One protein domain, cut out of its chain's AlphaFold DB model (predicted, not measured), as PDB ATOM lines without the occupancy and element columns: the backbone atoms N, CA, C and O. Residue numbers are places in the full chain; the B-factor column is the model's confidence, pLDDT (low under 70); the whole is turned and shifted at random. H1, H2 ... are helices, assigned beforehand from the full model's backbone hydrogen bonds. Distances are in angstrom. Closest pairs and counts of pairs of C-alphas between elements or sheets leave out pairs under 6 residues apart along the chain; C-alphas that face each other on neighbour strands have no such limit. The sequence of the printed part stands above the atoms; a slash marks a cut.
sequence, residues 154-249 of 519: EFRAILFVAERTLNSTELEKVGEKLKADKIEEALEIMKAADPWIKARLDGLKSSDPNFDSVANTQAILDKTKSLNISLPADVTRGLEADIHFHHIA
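This is residues 154 to 249 of the 519 residues of an uncharacterized protein of Verrucomicrobia bacterium (UniProt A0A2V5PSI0). Three helices, H1, H4 and H5, form a small up-and-down bundle, each running against the one before it in the chain, with their centres in a triangle. A helical hairpin, H2 and H3, stands beside H1 and H4 at one end of the longest axis with few contacts to them, while toward the other end H6 packs on H5 and on residues 154 to 157 of H1. Residues 205 to 210, in the link from H4 to H5, stick out. The printed part has 96 residues with six named helices, H1 to H6 in order, and no named strand, so its class is all helix. It is compact, with a radius of gyration of the C-alphas of 13.5 A and spans of 41 by 30 by 22 A.

Begin with H1, residues 154 to 165. It is close to but not clearly touching H2, residues 168 to 179; their closest C-alphas, of Glu 163 and Leu 171, are 6.7 A apart. H2 and H3, residues 183 to 193, form a hairpin: they touch, opposite ways at a shallow tilt of 15 degrees, closest at the C-alphas of Val 174 and Ala 186, 4.8 A apart. H3 and H4, residues 195 to 204, touch only at the corner, where the C-alphas of Lys 191 and Lys 198 are closest at 4.2 A. H4 touches H1 at a shallow tilt of 9 degrees, opposite ways; their closest C-alphas, of Ile 158 and Ile 197, are 6.8 A apart. H5, residues 213 to 226, touches H1 the same way, at a shallow tilt of 32 degrees, only just short of steep; the closest C-alphas, of Val 161 and Thr 224, are 6.3 A apart. H4 and H5 form a hairpin and touch, closest at the C-alphas of Arg 200 and Asn 216, 6.5 A apart. H6, residues 233 to 249, makes a hairpin with H5 and touches it at 31 degrees, a shallow tilt, closest at the C-alphas of Val 214 and Ile 243, 5.2 A apart. H6 touches H1 with residues 235 to 239 alone, closest at the C-alphas of Leu 239 and Glu 154, 6.2 A apart. H2 and H6 are apart. In each of the six helices, every O i to N i+4 pair is within hydrogen-bond range.

Find C-alpha 154 at (13.759, -38.932, 41.948); from there H1 runs 16.4 A to C-alpha 165. H2 is 16.2 A long, H3 15.7 A and H4 14.4 A. H5 starts at C-alpha 213, (9.896, -48.414, 41.291), and runs 19.8 A. H6, the longest, runs 24.1 A to C-alpha 249 at (8.105, -52.180, 31.304).

Look at Thr 169 and Ile 248, whose C-alphas are the two farthest apart, at 41.6 A. The printed part has no cut and no long link. Only residue 209 has a pLDDT under 70.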
ATOM      1  N   GLU A 154      14.024 -38.281  40.658       95.25
ATOM      2  CA  GLU A 154      13.759 -38.932  41.948       95.25
ATOM      3  C   GLU A 154      14.708 -38.428  43.031       95.25
ATOM      4  O   GLU A 154      14.276 -37.969  44.090       95.25
ATOM      5  N   PHE A 155      16.005 -38.413  42.730       94.94
ATOM      6  CA  PHE A 155      17.024 -37.905  43.639       94.94
ATOM      7  C   PHE A 155      16.816 -36.422  43.976       94.94
ATOM      8  O   PHE A 155      16.822 -36.038  45.145       94.94
ATOM      9  N   ARG A 156      16.581 -35.575  42.966       95.81
ATOM     10  CA  ARG A 156      16.341 -34.136  43.159       95.81
ATOM     11  C   ARG A 156      15.079 -33.875  43.974       95.81
ATOM     12  O   ARG A 156      15.099 -33.030  44.861       95.81
ATOM     13  N   ALA A 157      13.999 -34.606  43.722       97.38
ATOM     14  CA  ALA A 157      12.768 -34.498  44.493       97.38
ATOM     15  C   ALA A 157      12.977 -34.899  45.961       97.38
ATOM     16  O   ALA A 157      12.466 -34.223  46.853       97.38
ATOM     17  N   ILE A 158      13.788 -35.929  46.228       97.44
ATOM     18  CA  ILE A 158      14.188 -36.298  47.594       97.44
ATOM     19  C   ILE A 158      15.006 -35.178  48.257       97.44
ATOM     20  O   ILE A 158      14.779 -34.903  49.436       97.44
ATOM     21  N   LEU A 159      15.899 -34.490  47.533       96.75
ATOM     22  CA  LEU A 159      16.613 -33.321  48.071       96.75
ATOM     23  C   LEU A 159      15.652 -32.194  48.475       96.75
ATOM     24  O   LEU A 159      15.786 -31.662  49.573       96.75
ATOM     25  N   PHE A 160      14.638 -31.883  47.659       97.88
ATOM     26  CA  PHE A 160      13.620 -30.891  48.033       97.88
ATOM     27  C   PHE A 160      12.822 -31.304  49.278       97.88
ATOM     28  O   PHE A 160      12.482 -30.460  50.108       97.88
ATOM     29  N   VAL A 161      12.523 -32.599  49.440       98.25
ATOM     30  CA  VAL A 161      11.909 -33.107  50.679       98.25
ATOM     31  C   VAL A 161      12.851 -32.900  51.863       98.25
ATOM     32  O   VAL A 161      12.408 -32.393  52.892       98.25
ATOM     33  N   ALA A 162      14.137 -33.219  51.707       97.88
ATOM     34  CA  ALA A 162      15.142 -33.055  52.752       97.88
ATOM     35  C   ALA A 162      15.283 -31.597  53.206       97.88
ATOM     36  O   ALA A 162      15.265 -31.332  54.402       97.88
ATOM     37  N   GLU A 163      15.329 -30.643  52.271       97.56
ATOM     38  CA  GLU A 163      15.341 -29.200  52.569       97.56
ATOM     39  C   GLU A 163      14.162 -28.756  53.441       97.56
ATOM     40  O   GLU A 163      14.267 -27.786  54.193       97.56
ATOM     41  N   ARG A 164      13.032 -29.468  53.357       98.00
ATOM     42  CA  ARG A 164      11.827 -29.155  54.120       98.00
ATOM     43  C   ARG A 164      11.727 -29.900  55.451       98.00
ATOM     44  O   ARG A 164      11.071 -29.377  56.352       98.00
ATOM     45  N   THR A 165      12.294 -31.104  55.563       97.81
ATOM     46  CA  THR A 165      12.128 -31.977  56.741       97.81
ATOM     47  C   THR A 165      13.332 -32.016  57.674       97.81
ATOM     48  O   THR A 165      13.139 -32.229  58.870       97.81
ATOM     49  N   LEU A 166      14.547 -31.793  57.168       97.94
ATOM     50  CA  LEU A 166      15.764 -31.800  57.979       97.94
ATOM     51  C   LEU A 166      15.934 -30.489  58.753       97.94
ATOM     52  O   LEU A 166      15.463 -29.427  58.338       97.94
ATOM     53  N   ASN A 167      16.631 -30.547  59.889       97.94
ATOM     54  CA  ASN A 167      16.948 -29.334  60.645       97.94
ATOM     55  C   ASN A 167      18.119 -28.556  60.011       97.94
ATOM     56  O   ASN A 167      18.867 -29.074  59.182       97.94
ATOM     57  N   SER A 168      18.303 -27.297  60.418       97.38
ATOM     58  CA  SER A 168      19.320 -26.408  59.834       97.38
ATOM     59  C   SER A 168      20.744 -26.963  59.932       97.38
ATOM     60  O   SER A 168      21.517 -26.815  58.992       97.38
ATOM     61  N   THR A 169      21.080 -27.630  61.039       97.94
ATOM     62  CA  THR A 169      22.409 -28.220  61.263       97.94
ATOM     63  C   THR A 169      22.667 -29.394  60.318       97.94
ATOM     64  O   THR A 169      23.777 -29.568  59.822       97.94
ATOM     65  N   GLU A 170      21.659 -30.228  60.070       98.06
ATOM     66  CA  GLU A 170      21.749 -31.327  59.105       98.06
ATOM     67  C   GLU A 170      21.868 -30.801  57.676       98.06
ATOM     68  O   GLU A 170      22.731 -31.267  56.933       98.06
ATOM     69  N   LEU A 171      21.066 -29.797  57.310       97.69
ATOM     70  CA  LEU A 171      21.117 -29.175  55.986       97.69
ATOM     71  C   LEU A 171      22.461 -28.507  55.701       97.69
ATOM     72  O   LEU A 171      22.986 -28.650  54.598       97.69
ATOM     73  N   GLU A 172      23.045 -27.829  56.689       97.62
ATOM     74  CA  GLU A 172      24.385 -27.253  56.571       97.62
ATOM     75  C   GLU A 172      25.421 -28.343  56.273       97.62
ATOM     76  O   GLU A 172      26.149 -28.241  55.285       97.62
ATOM     77  N   LYS A 173      25.407 -29.445  57.035       97.94
ATOM     78  CA  LYS A 173      26.312 -30.582  56.806       97.94
ATOM     79  C   LYS A 173      26.117 -31.210  55.426       97.94
ATOM     80  O   LYS A 173      27.102 -31.484  54.745       97.94
ATOM     81  N   VAL A 174      24.874 -31.435  54.991       96.44
ATOM     82  CA  VAL A 174      24.576 -31.958  53.645       96.44
ATOM     83  C   VAL A 174      25.133 -31.012  52.578       96.44
ATOM     84  O   VAL A 174      25.858 -31.452  51.685       96.44
ATOM     85  N   GLY A 175      24.870 -29.709  52.702       95.38
ATOM     86  CA  GLY A 175      25.361 -28.688  51.779       95.38
ATOM     87  C   GLY A 175      26.889 -28.605  51.718       95.38
ATOM     88  O   GLY A 175      27.447 -28.481  50.628       95.38
ATOM     89  N   GLU A 176      27.582 -28.716  52.853       97.62
ATOM     90  CA  GLU A 176      29.047 -28.790  52.911       97.62
ATOM     91  C   GLU A 176      29.593 -30.009  52.161       97.62
ATOM     92  O   GLU A 176      30.540 -29.879  51.382       97.62
ATOM     93  N   LYS A 177      28.987 -31.190  52.349       97.50
ATOM     94  CA  LYS A 177      29.402 -32.410  51.643       97.50
ATOM     95  C   LYS A 177      29.167 -32.308  50.141       97.50
ATOM     96  O   LYS A 177      30.072 -32.637  49.380       97.50
ATOM     97  N   LEU A 178      28.015 -31.795  49.711       93.31
ATOM     98  CA  LEU A 178      27.720 -31.601  48.289       93.31
ATOM     99  C   LEU A 178      28.677 -30.591  47.634       93.31
ATOM    100  O   LEU A 178      29.190 -30.860  46.554       93.31
ATOM    101  N   LYS A 179      28.995 -29.470  48.298       95.19
ATOM    102  CA  LYS A 179      29.990 -28.492  47.804       95.19
ATOM    103  C   LYS A 179      31.396 -29.080  47.671       95.19
ATOM    104  O   LYS A 179      32.169 -28.621  46.836       95.19
ATOM    105  N   ALA A 180      31.725 -30.067  48.498       96.06
ATOM    106  CA  ALA A 180      32.991 -30.791  48.460       96.06
ATOM    107  C   ALA A 180      32.973 -32.018  47.525       96.06
ATOM    108  O   ALA A 180      33.898 -32.822  47.597       96.06
ATOM    109  N   ASP A 181      31.931 -32.184  46.698       93.94
ATOM    110  CA  ASP A 181      31.721 -33.336  45.800       93.94
ATOM    111  C   ASP A 181      31.682 -34.701  46.527       93.94
ATOM    112  O   ASP A 181      31.995 -35.759  45.988       93.94
ATOM    113  N   LYS A 182      31.282 -34.695  47.804       95.69
ATOM    114  CA  LYS A 182      31.169 -35.882  48.667       95.69
ATOM    115  C   LYS A 182      29.725 -36.378  48.723       95.69
ATOM    116  O   LYS A 182      29.104 -36.389  49.787       95.69
ATOM    117  N   ILE A 183      29.185 -36.782  47.573       93.00
ATOM    118  CA  ILE A 183      27.766 -37.154  47.411       93.00
ATOM    119  C   ILE A 183      27.358 -38.289  48.362       93.00
ATOM    120  O   ILE A 183      26.339 -38.185  49.037       93.00
ATOM    121  N   GLU A 184      28.166 -39.343  48.479       94.38
ATOM    122  CA  GLU A 184      27.847 -40.479  49.357       94.38
ATOM    123  C   GLU A 184      27.798 -40.084  50.842       94.38
ATOM    124  O   GLU A 184      26.876 -40.476  51.552       94.38
ATOM    125  N   GLU A 185      28.718 -39.231  51.310       96.94
ATOM    126  CA  GLU A 185      28.674 -38.715  52.688       96.94
ATOM    127  C   GLU A 185      27.423 -37.853  52.927       96.94
ATOM    128  O   GLU A 185      26.822 -37.926  53.998       96.94
ATOM    129  N   ALA A 186      27.013 -37.053  51.934       96.31
ATOM    130  CA  ALA A 186      25.782 -36.267  52.005       96.31
ATOM    131  C   ALA A 186      24.546 -37.173  52.130       96.31
ATOM    132  O   ALA A 186      23.669 -36.917  52.959       96.31
ATOM    133  N   LEU A 187      24.503 -38.262  51.356       95.19
ATOM    134  CA  LEU A 187      23.400 -39.217  51.396       95.19
ATOM    135  C   LEU A 187      23.298 -39.930  52.735       95.19
ATOM    136  O   LEU A 187      22.199 -40.055  53.266       95.19
ATOM    137  N   GLU A 188      24.417 -40.362  53.310       97.56
ATOM    138  CA  GLU A 188      24.397 -41.028  54.612       97.56
ATOM    139  C   GLU A 188      23.912 -40.094  55.733       97.56
ATOM    140  O   GLU A 188      23.173 -40.535  56.614       97.56
ATOM    141  N   ILE A 189      24.208 -38.788  55.660       97.81
ATOM    142  CA  ILE A 189      23.629 -37.795  56.583       97.81
ATOM    143  C   ILE A 189      22.104 -37.732  56.423       97.81
ATOM    144  O   ILE A 189      21.381 -37.823  57.415       97.81
ATOM    145  N   MET A 190      21.602 -37.624  55.188       97.88
ATOM    146  CA  MET A 190      20.157 -37.571  54.920       97.88
ATOM    147  C   MET A 190      19.433 -38.842  55.391       97.88
ATOM    148  O   MET A 190      18.375 -38.760  56.013       97.88
ATOM    149  N   LYS A 191      20.014 -40.021  55.127       97.94
ATOM    150  CA  LYS A 191      19.463 -41.316  55.552       97.94
ATOM    151  C   LYS A 191      19.423 -41.468  57.071       97.94
ATOM    152  O   LYS A 191      18.504 -42.095  57.592       97.94
ATOM    153  N   ALA A 192      20.428 -40.947  57.776       98.00
ATOM    154  CA  ALA A 192      20.482 -41.007  59.232       98.00
ATOM    155  C   ALA A 192      19.439 -40.091  59.890       98.00
ATOM    156  O   ALA A 192      18.923 -40.424  60.954       98.00
ATOM    157  N   ALA A 193      19.132 -38.958  59.257       98.06
ATOM    158  CA  ALA A 193      18.237 -37.953  59.812       98.06
ATOM    159  C   ALA A 193      16.743 -38.247  59.573       98.06
ATOM    160  O   ALA A 193      15.919 -37.949  60.436       98.06
ATOM    161  N   ASP A 194      16.375 -38.863  58.441       98.19
ATOM    162  CA  ASP A 194      14.972 -39.117  58.086       98.19
ATOM    163  C   ASP A 194      14.757 -40.558  57.555       98.19
ATOM    164  O   ASP A 194      15.209 -40.900  56.453       98.19
ATOM    165  N   PRO A 195      14.022 -41.422  58.294       98.00
ATOM    166  CA  PRO A 195      13.735 -42.794  57.870       98.00
ATOM    167  C   PRO A 195      12.949 -42.903  56.556       98.00
ATOM    168  O   PRO A 195      13.105 -43.887  55.829       98.00
ATOM    169  N   TRP A 196      12.099 -41.920  56.237       98.38
ATOM    170  CA  TRP A 196      11.361 -41.902  54.975       98.38
ATOM    171  C   TRP A 196      12.324 -41.666  53.809       98.38
ATOM    172  O   TRP A 196      12.291 -42.423  52.836       98.38
ATOM    173  N   ILE A 197      13.232 -40.690  53.942       98.25
ATOM    174  CA  ILE A 197      14.281 -40.420  52.945       98.25
ATOM    175  C   ILE A 197      15.168 -41.652  52.766       98.25
ATOM    176  O   ILE A 197      15.431 -42.058  51.632       98.25
ATOM    177  N   LYS A 198      15.566 -42.290  53.873       97.50
ATOM    178  CA  LYS A 198      16.341 -43.532  53.843       97.50
ATOM    179  C   LYS A 198      15.681 -44.607  52.993       97.50
ATOM    180  O   LYS A 198      16.325 -45.137  52.093       97.50
ATOM    181  N   ALA A 199      14.402 -44.889  53.236       96.50
ATOM    182  CA  ALA A 199      13.678 -45.916  52.497       96.50
ATOM    183  C   ALA A 199      13.631 -45.634  50.985       96.50
ATOM    184  O   ALA A 199      13.761 -46.567  50.196       96.50
ATOM    185  N   ARG A 200      13.463 -44.368  50.572       97.00
ATOM    186  CA  ARG A 200      13.433 -44.007  49.143       97.00
ATOM    187  C   ARG A 200      14.818 -44.119  48.504       97.00
ATOM    188  O   ARG A 200      14.946 -44.734  47.453       97.00
ATOM    189  N   LEU A 201      15.857 -43.581  49.151       95.12
ATOM    190  CA  LEU A 201      17.237 -43.637  48.647       95.12
ATOM    191  C   LEU A 201      17.783 -45.066  48.573       95.12
ATOM    192  O   LEU A 201      18.474 -45.405  47.616       95.12
ATOM    193  N   ASP A 202      17.486 -45.897  49.572       93.81
ATOM    194  CA  ASP A 202      17.863 -47.312  49.544       93.81
ATOM    195  C   ASP A 202      17.110 -48.051  48.426       93.81
ATOM    196  O   ASP A 202      17.694 -48.905  47.765       93.81
ATOM    197  N   GLY A 203      15.857 -47.665  48.152       91.56
ATOM    198  CA  GLY A 203      15.087 -48.137  47.004       91.56
ATOM    199  C   GLY A 203      15.741 -47.815  45.657       91.56
ATOM    200  O   GLY A 203      15.940 -48.717  44.851       91.56
ATOM    201  N   LEU A 204      16.177 -46.566  45.450       89.50
ATOM    202  CA  LEU A 204      16.876 -46.145  44.221       89.50
ATOM    203  C   LEU A 204      18.193 -46.896  43.979       89.50
ATOM    204  O   LEU A 204      18.626 -47.053  42.842       89.50
ATOM    205  N   LYS A 205      18.854 -47.341  45.054       87.06
ATOM    206  CA  LYS A 205      20.095 -48.129  44.994       87.06
ATOM    207  C   LYS A 205      19.845 -49.639  44.977       87.06
ATOM    208  O   LYS A 205      20.802 -50.413  44.921       87.06
ATOM    209  N   SER A 206      18.588 -50.068  45.074       85.44
ATOM    210  CA  SER A 206      18.247 -51.476  45.167       85.44
ATOM    211  C   SER A 206      18.555 -52.189  43.855       85.44
ATOM    212  O   SER A 206      18.168 -51.750  42.777       85.44
ATOM    213  N   SER A 207      19.230 -53.331  43.959       75.38
ATOM    214  CA  SER A 207      19.345 -54.301  42.863       75.38
ATOM    215  C   SER A 207      18.315 -55.425  42.986       75.38
ATOM    216  O   SER A 207      18.395 -56.414  42.257       75.38
ATOM    217  N   ASP A 208      17.370 -55.298  43.926       78.50
ATOM    218  CA  ASP A 208      16.283 -56.253  44.093       78.50
ATOM    219  C   ASP A 208      15.348 -56.175  42.876       78.50
ATOM    220  O   ASP A 208      14.698 -55.145  42.681       78.50
ATOM    221  N   PRO A 209      15.218 -57.249  42.077       68.81
ATOM    222  CA  PRO A 209      14.282 -57.280  40.954       68.81
ATOM    223  C   PRO A 209      12.811 -57.172  41.393       68.81
ATOM    224  O   PRO A 209      11.933 -57.022  40.550       68.81
ATOM    225  N   ASN A 210      12.515 -57.275  42.695       73.25
ATOM    226  CA  ASN A 210      11.177 -57.090  43.257       73.25
ATOM    227  C   ASN A 210      10.869 -55.652  43.681       73.25
ATOM    228  O   ASN A 210       9.775 -55.414  44.197       73.25
ATOM    229  N   PHE A 211      11.818 -54.727  43.541       83.62
ATOM    230  CA  PHE A 211      11.598 -53.343  43.918       83.62
ATOM    231  C   PHE A 211      10.522 -52.706  43.030       83.62
ATOM    232  O   PHE A 211      10.638 -52.678  41.807       83.62
ATOM    233  N   ASP A 212       9.469 -52.194  43.663       89.94
ATOM    234  CA  ASP A 212       8.385 -51.487  42.985       89.94
ATOM    235  C   ASP A 212       8.781 -50.020  42.778       89.94
ATOM    236  O   ASP A 212       8.525 -49.150  43.623       89.94
ATOM    237  N   SER A 213       9.462 -49.761  41.659       90.44
ATOM    238  CA  SER A 213       9.896 -48.414  41.291       90.44
ATOM    239  C   SER A 213       8.720 -47.451  41.158       90.44
ATOM    240  O   SER A 213       8.818 -46.328  41.639       90.44
ATOM    241  N   VAL A 214       7.576 -47.885  40.611       92.56
ATOM    242  CA  VAL A 214       6.390 -47.025  40.461       92.56
ATOM    243  C   VAL A 214       5.890 -46.560  41.822       92.56
ATOM    244  O   VAL A 214       5.710 -45.361  42.039       92.56
ATOM    245  N   ALA A 215       5.695 -47.487  42.764       94.50
ATOM    246  CA  ALA A 215       5.260 -47.139  44.111       94.50
ATOM    247  C   ALA A 215       6.280 -46.236  44.816       94.50
ATOM    248  O   ALA A 215       5.899 -45.350  45.587       94.50
ATOM    249  N   ASN A 216       7.575 -46.423  44.548       95.06
ATOM    250  CA  ASN A 216       8.615 -45.559  45.083       95.06
ATOM    251  C   ASN A 216       8.531 -44.126  44.547       95.06
ATOM    252  O   ASN A 216       8.480 -43.189  45.350       95.06
ATOM    253  N   THR A 217       8.468 -43.957  43.228       95.69
ATOM    254  CA  THR A 217       8.357 -42.650  42.574       95.69
ATOM    255  C   THR A 217       7.049 -41.950  42.958       95.69
ATOM    256  O   THR A 217       7.043 -40.761  43.287       95.69
ATOM    257  N   GLN A 218       5.938 -42.693  43.033       97.19
ATOM    258  CA  GLN A 218       4.648 -42.161  43.474       97.19
ATOM    259  C   GLN A 218       4.694 -41.693  44.935       97.19
ATOM    260  O   GLN A 218       4.209 -40.607  45.246       97.19
ATOM    261  N   ALA A 219       5.348 -42.446  45.828       97.50
ATOM    262  CA  ALA A 219       5.527 -42.029  47.216       97.50
ATOM    263  C   ALA A 219       6.323 -40.717  47.332       97.50
ATOM    264  O   ALA A 219       6.028 -39.900  48.208       97.50
ATOM    265  N   ILE A 220       7.306 -40.486  46.452       97.81
ATOM    266  CA  ILE A 220       8.055 -39.220  46.384       97.81
ATOM    267  C   ILE A 220       7.127 -38.068  45.961       97.81
ATOM    268  O   ILE A 220       7.092 -37.028  46.629       97.81
ATOM    269  N   LEU A 221       6.321 -38.253  44.910       97.50
ATOM    270  CA  LEU A 221       5.326 -37.262  44.471       97.50
ATOM    271  C   LEU A 221       4.298 -36.948  45.567       97.50
ATOM    272  O   LEU A 221       3.986 -35.785  45.821       97.50
ATOM    273  N   ASP A 222       3.791 -37.961  46.257       98.06
ATOM    274  CA  ASP A 222       2.797 -37.772  47.311       98.06
ATOM    275  C   ASP A 222       3.402 -37.057  48.524       98.06
ATOM    276  O   ASP A 222       2.777 -36.164  49.105       98.06
ATOM    277  N   LYS A 223       4.657 -37.371  48.871       98.38
ATOM    278  CA  LYS A 223       5.367 -36.693  49.959       98.38
ATOM    279  C   LYS A 223       5.589 -35.215  49.649       98.38
ATOM    280  O   LYS A 223       5.316 -34.383  50.515       98.38
ATOM    281  N   THR A 224       6.019 -34.872  48.435       98.25
ATOM    282  CA  THR A 224       6.215 -33.466  48.032       98.25
ATOM    283  C   THR A 224       4.906 -32.675  48.080       98.25
ATOM    284  O   THR A 224       4.876 -31.593  48.671       98.25
ATOM    285  N   LYS A 225       3.795 -33.256  47.605       98.00
ATOM    286  CA  LYS A 225       2.445 -32.679  47.744       98.00
ATOM    287  C   LYS A 225       2.048 -32.488  49.209       98.00
ATOM    288  O   LYS A 225       1.607 -31.405  49.580       98.00
ATOM    289  N   SER A 226       2.256 -33.494  50.063       98.12
ATOM    290  CA  SER A 226       1.894 -33.420  51.491       98.12
ATOM    291  C   SER A 226       2.638 -32.320  52.261       98.12
ATOM    292  O   SER A 226       2.136 -31.807  53.258       98.12
ATOM    293  N   LEU A 227       3.831 -31.948  51.788       98.12
ATOM    294  CA  LEU A 227       4.671 -30.897  52.357       98.12
ATOM    295  C   LEU A 227       4.484 -29.529  51.675       98.12
ATOM    296  O   LEU A 227       5.164 -28.572  52.052       98.12
ATOM    297  N   ASN A 228       3.567 -29.427  50.704       98.12
ATOM    298  CA  ASN A 228       3.355 -28.254  49.850       98.12
ATOM    299  C   ASN A 228       4.641 -27.777  49.144       98.12
ATOM    300  O   ASN A 228       4.899 -26.578  49.036       98.12
ATOM    301  N   ILE A 229       5.473 -28.718  48.689       98.12
ATOM    302  CA  ILE A 229       6.704 -28.436  47.943       98.12
ATOM    303  C   ILE A 229       6.353 -28.285  46.461       98.12
ATOM    304  O   ILE A 229       5.841 -29.217  45.842       98.12
ATOM    305  N   SER A 230       6.664 -27.126  45.877       97.94
ATOM    306  CA  SER A 230       6.564 -26.916  44.429       97.94
ATOM    307  C   SER A 230       7.850 -27.386  43.755       97.94
ATOM    308  O   SER A 230       8.885 -26.733  43.877       97.94
ATOM    309  N   LEU A 231       7.787 -28.507  43.038       97.31
ATOM    310  CA  LEU A 231       8.925 -29.014  42.273       97.31
ATOM    311  C   LEU A 231       9.140 -28.203  40.981       97.31
ATOM    312  O   LEU A 231       8.168 -27.726  40.386       97.31
ATOM    313  N   PRO A 232      10.392 -28.065  40.508       97.19
ATOM    314  CA  PRO A 232      10.671 -27.590  39.156       97.19
ATOM    315  C   PRO A 232       9.992 -28.465  38.093       97.19
ATOM    316  O   PRO A 232       9.929 -29.687  38.233       97.19
ATOM    317  N   ALA A 233       9.527 -27.851  37.000       95.44
ATOM    318  CA  ALA A 233       8.763 -28.542  35.957       95.44
ATOM    319  C   ALA A 233       9.532 -29.698  35.287       95.44
ATOM    320  O   ALA A 233       8.932 -30.685  34.871       95.44
ATOM    321  N   ASP A 234      10.858 -29.591  35.178       95.06
ATOM    322  CA  ASP A 234      11.723 -30.662  34.684       95.06
ATOM    323  C   ASP A 234      11.800 -31.851  35.650       95.06
ATOM    324  O   ASP A 234      11.786 -32.986  35.190       95.06
ATOM    325  N   VAL A 235      11.802 -31.617  36.967       96.06
ATOM    326  CA  VAL A 235      11.773 -32.695  37.972       96.06
ATOM    327  C   VAL A 235      10.425 -33.407  37.954       96.06
ATOM    328  O   VAL A 235      10.389 -34.631  37.932       96.06
ATOM    329  N   THR A 236       9.312 -32.667  37.920       96.06
ATOM    330  CA  THR A 236       7.971 -33.272  37.834       96.06
ATOM    331  C   THR A 236       7.831 -34.140  36.589       96.06
ATOM    332  O   THR A 236       7.423 -35.293  36.697       96.06
ATOM    333  N   ARG A 237       8.236 -33.617  35.426       94.81
ATOM    334  CA  ARG A 237       8.212 -34.363  34.165       94.81
ATOM    335  C   ARG A 237       9.102 -35.607  34.208       94.81
ATOM    336  O   ARG A 237       8.680 -36.630  33.688       94.81
ATOM    337  N   GLY A 238      10.277 -35.530  34.835       94.56
ATOM    338  CA  GLY A 238      11.154 -36.686  35.027       94.56
ATOM    339  C   GLY A 238      10.490 -37.794  35.851       94.56
ATOM    340  O   GLY A 238      10.405 -38.924  35.392       94.56
ATOM    341  N   LEU A 239       9.897 -37.454  37.004       95.50
ATOM    342  CA  LEU A 239       9.163 -38.419  37.843       95.50
ATOM    343  C   LEU A 239       7.980 -39.063  37.099       95.50
ATOM    344  O   LEU A 239       7.738 -40.262  37.216       95.50
ATOM    345  N   GLU A 240       7.220 -38.269  36.341       95.31
ATOM    346  CA  GLU A 240       6.099 -38.769  35.534       95.31
ATOM    347  C   GLU A 240       6.577 -39.674  34.390       95.31
ATOM    348  O   GLU A 240       5.942 -40.694  34.106       95.31
ATOM    349  N   ALA A 241       7.701 -39.329  33.754       93.69
ATOM    350  CA  ALA A 241       8.334 -40.143  32.724       93.69
ATOM    351  C   ALA A 241       8.846 -41.476  33.290       93.69
ATOM    352  O   ALA A 241       8.626 -42.503  32.653       93.69
ATOM    353  N   ASP A 242       9.430 -41.487  34.489       92.88
ATOM    354  CA  ASP A 242       9.889 -42.710  35.161       92.88
ATOM    355  C   ASP A 242       8.716 -43.633  35.517       92.88
ATOM    356  O   ASP A 242       8.744 -44.830  35.215       92.88
ATOM    357  N   ILE A 243       7.625 -43.081  36.065       94.56
ATOM    358  CA  ILE A 243       6.383 -43.836  36.304       94.56
ATOM    359  C   ILE A 243       5.853 -44.423  34.992       94.56
ATOM    360  O   ILE A 243       5.500 -45.603  34.929       94.56
ATOM    361  N   HIS A 244       5.793 -43.613  33.932       94.44
ATOM    362  CA  HIS A 244       5.333 -44.071  32.625       94.44
ATOM    363  C   HIS A 244       6.229 -45.183  32.063       94.44
ATOM    364  O   HIS A 244       5.715 -46.203  31.603       94.44
ATOM    365  N   PHE A 245       7.551 -45.024  32.146       92.88
ATOM    366  CA  PHE A 245       8.528 -46.021  31.729       92.88
ATOM    367  C   PHE A 245       8.319 -47.355  32.450       92.88
ATOM    368  O   PHE A 245       8.209 -48.391  31.792       92.88
ATOM    369  N   HIS A 246       8.193 -47.342  33.777       92.31
ATOM    370  CA  HIS A 246       8.002 -48.567  34.547       92.31
ATOM    371  C   HIS A 246       6.650 -49.238  34.272       92.31
ATOM    372  O   HIS A 246       6.617 -50.455  34.098       92.31
ATOM    373  N   HIS A 247       5.557 -48.483  34.111       94.44
ATOM    374  CA  HIS A 247       4.280 -49.056  33.663       94.44
ATOM    375  C   HIS A 247       4.392 -49.740  32.293       94.44
ATOM    376  O   HIS A 247       3.807 -50.803  32.071       94.44
ATOM    377  N   ILE A 248       5.148 -49.157  31.361       94.06
ATOM    378  CA  ILE A 248       5.381 -49.759  30.044       94.06
ATOM    379  C   ILE A 248       6.271 -51.001  30.161       94.06
ATOM    380  O   ILE A 248       5.994 -51.999  29.502       94.06
ATOM    381  N   ALA A 249       7.283 -51.000  31.032       91.81
ATOM    382  CA  ALA A 249       8.105 -52.180  31.304       91.81
ATOM    383  C   ALA A 249       7.291 -53.343  31.909       91.81
ATOM    384  O   ALA A 249       7.484 -54.504  31.530       91.81
TER     385      ALA A 249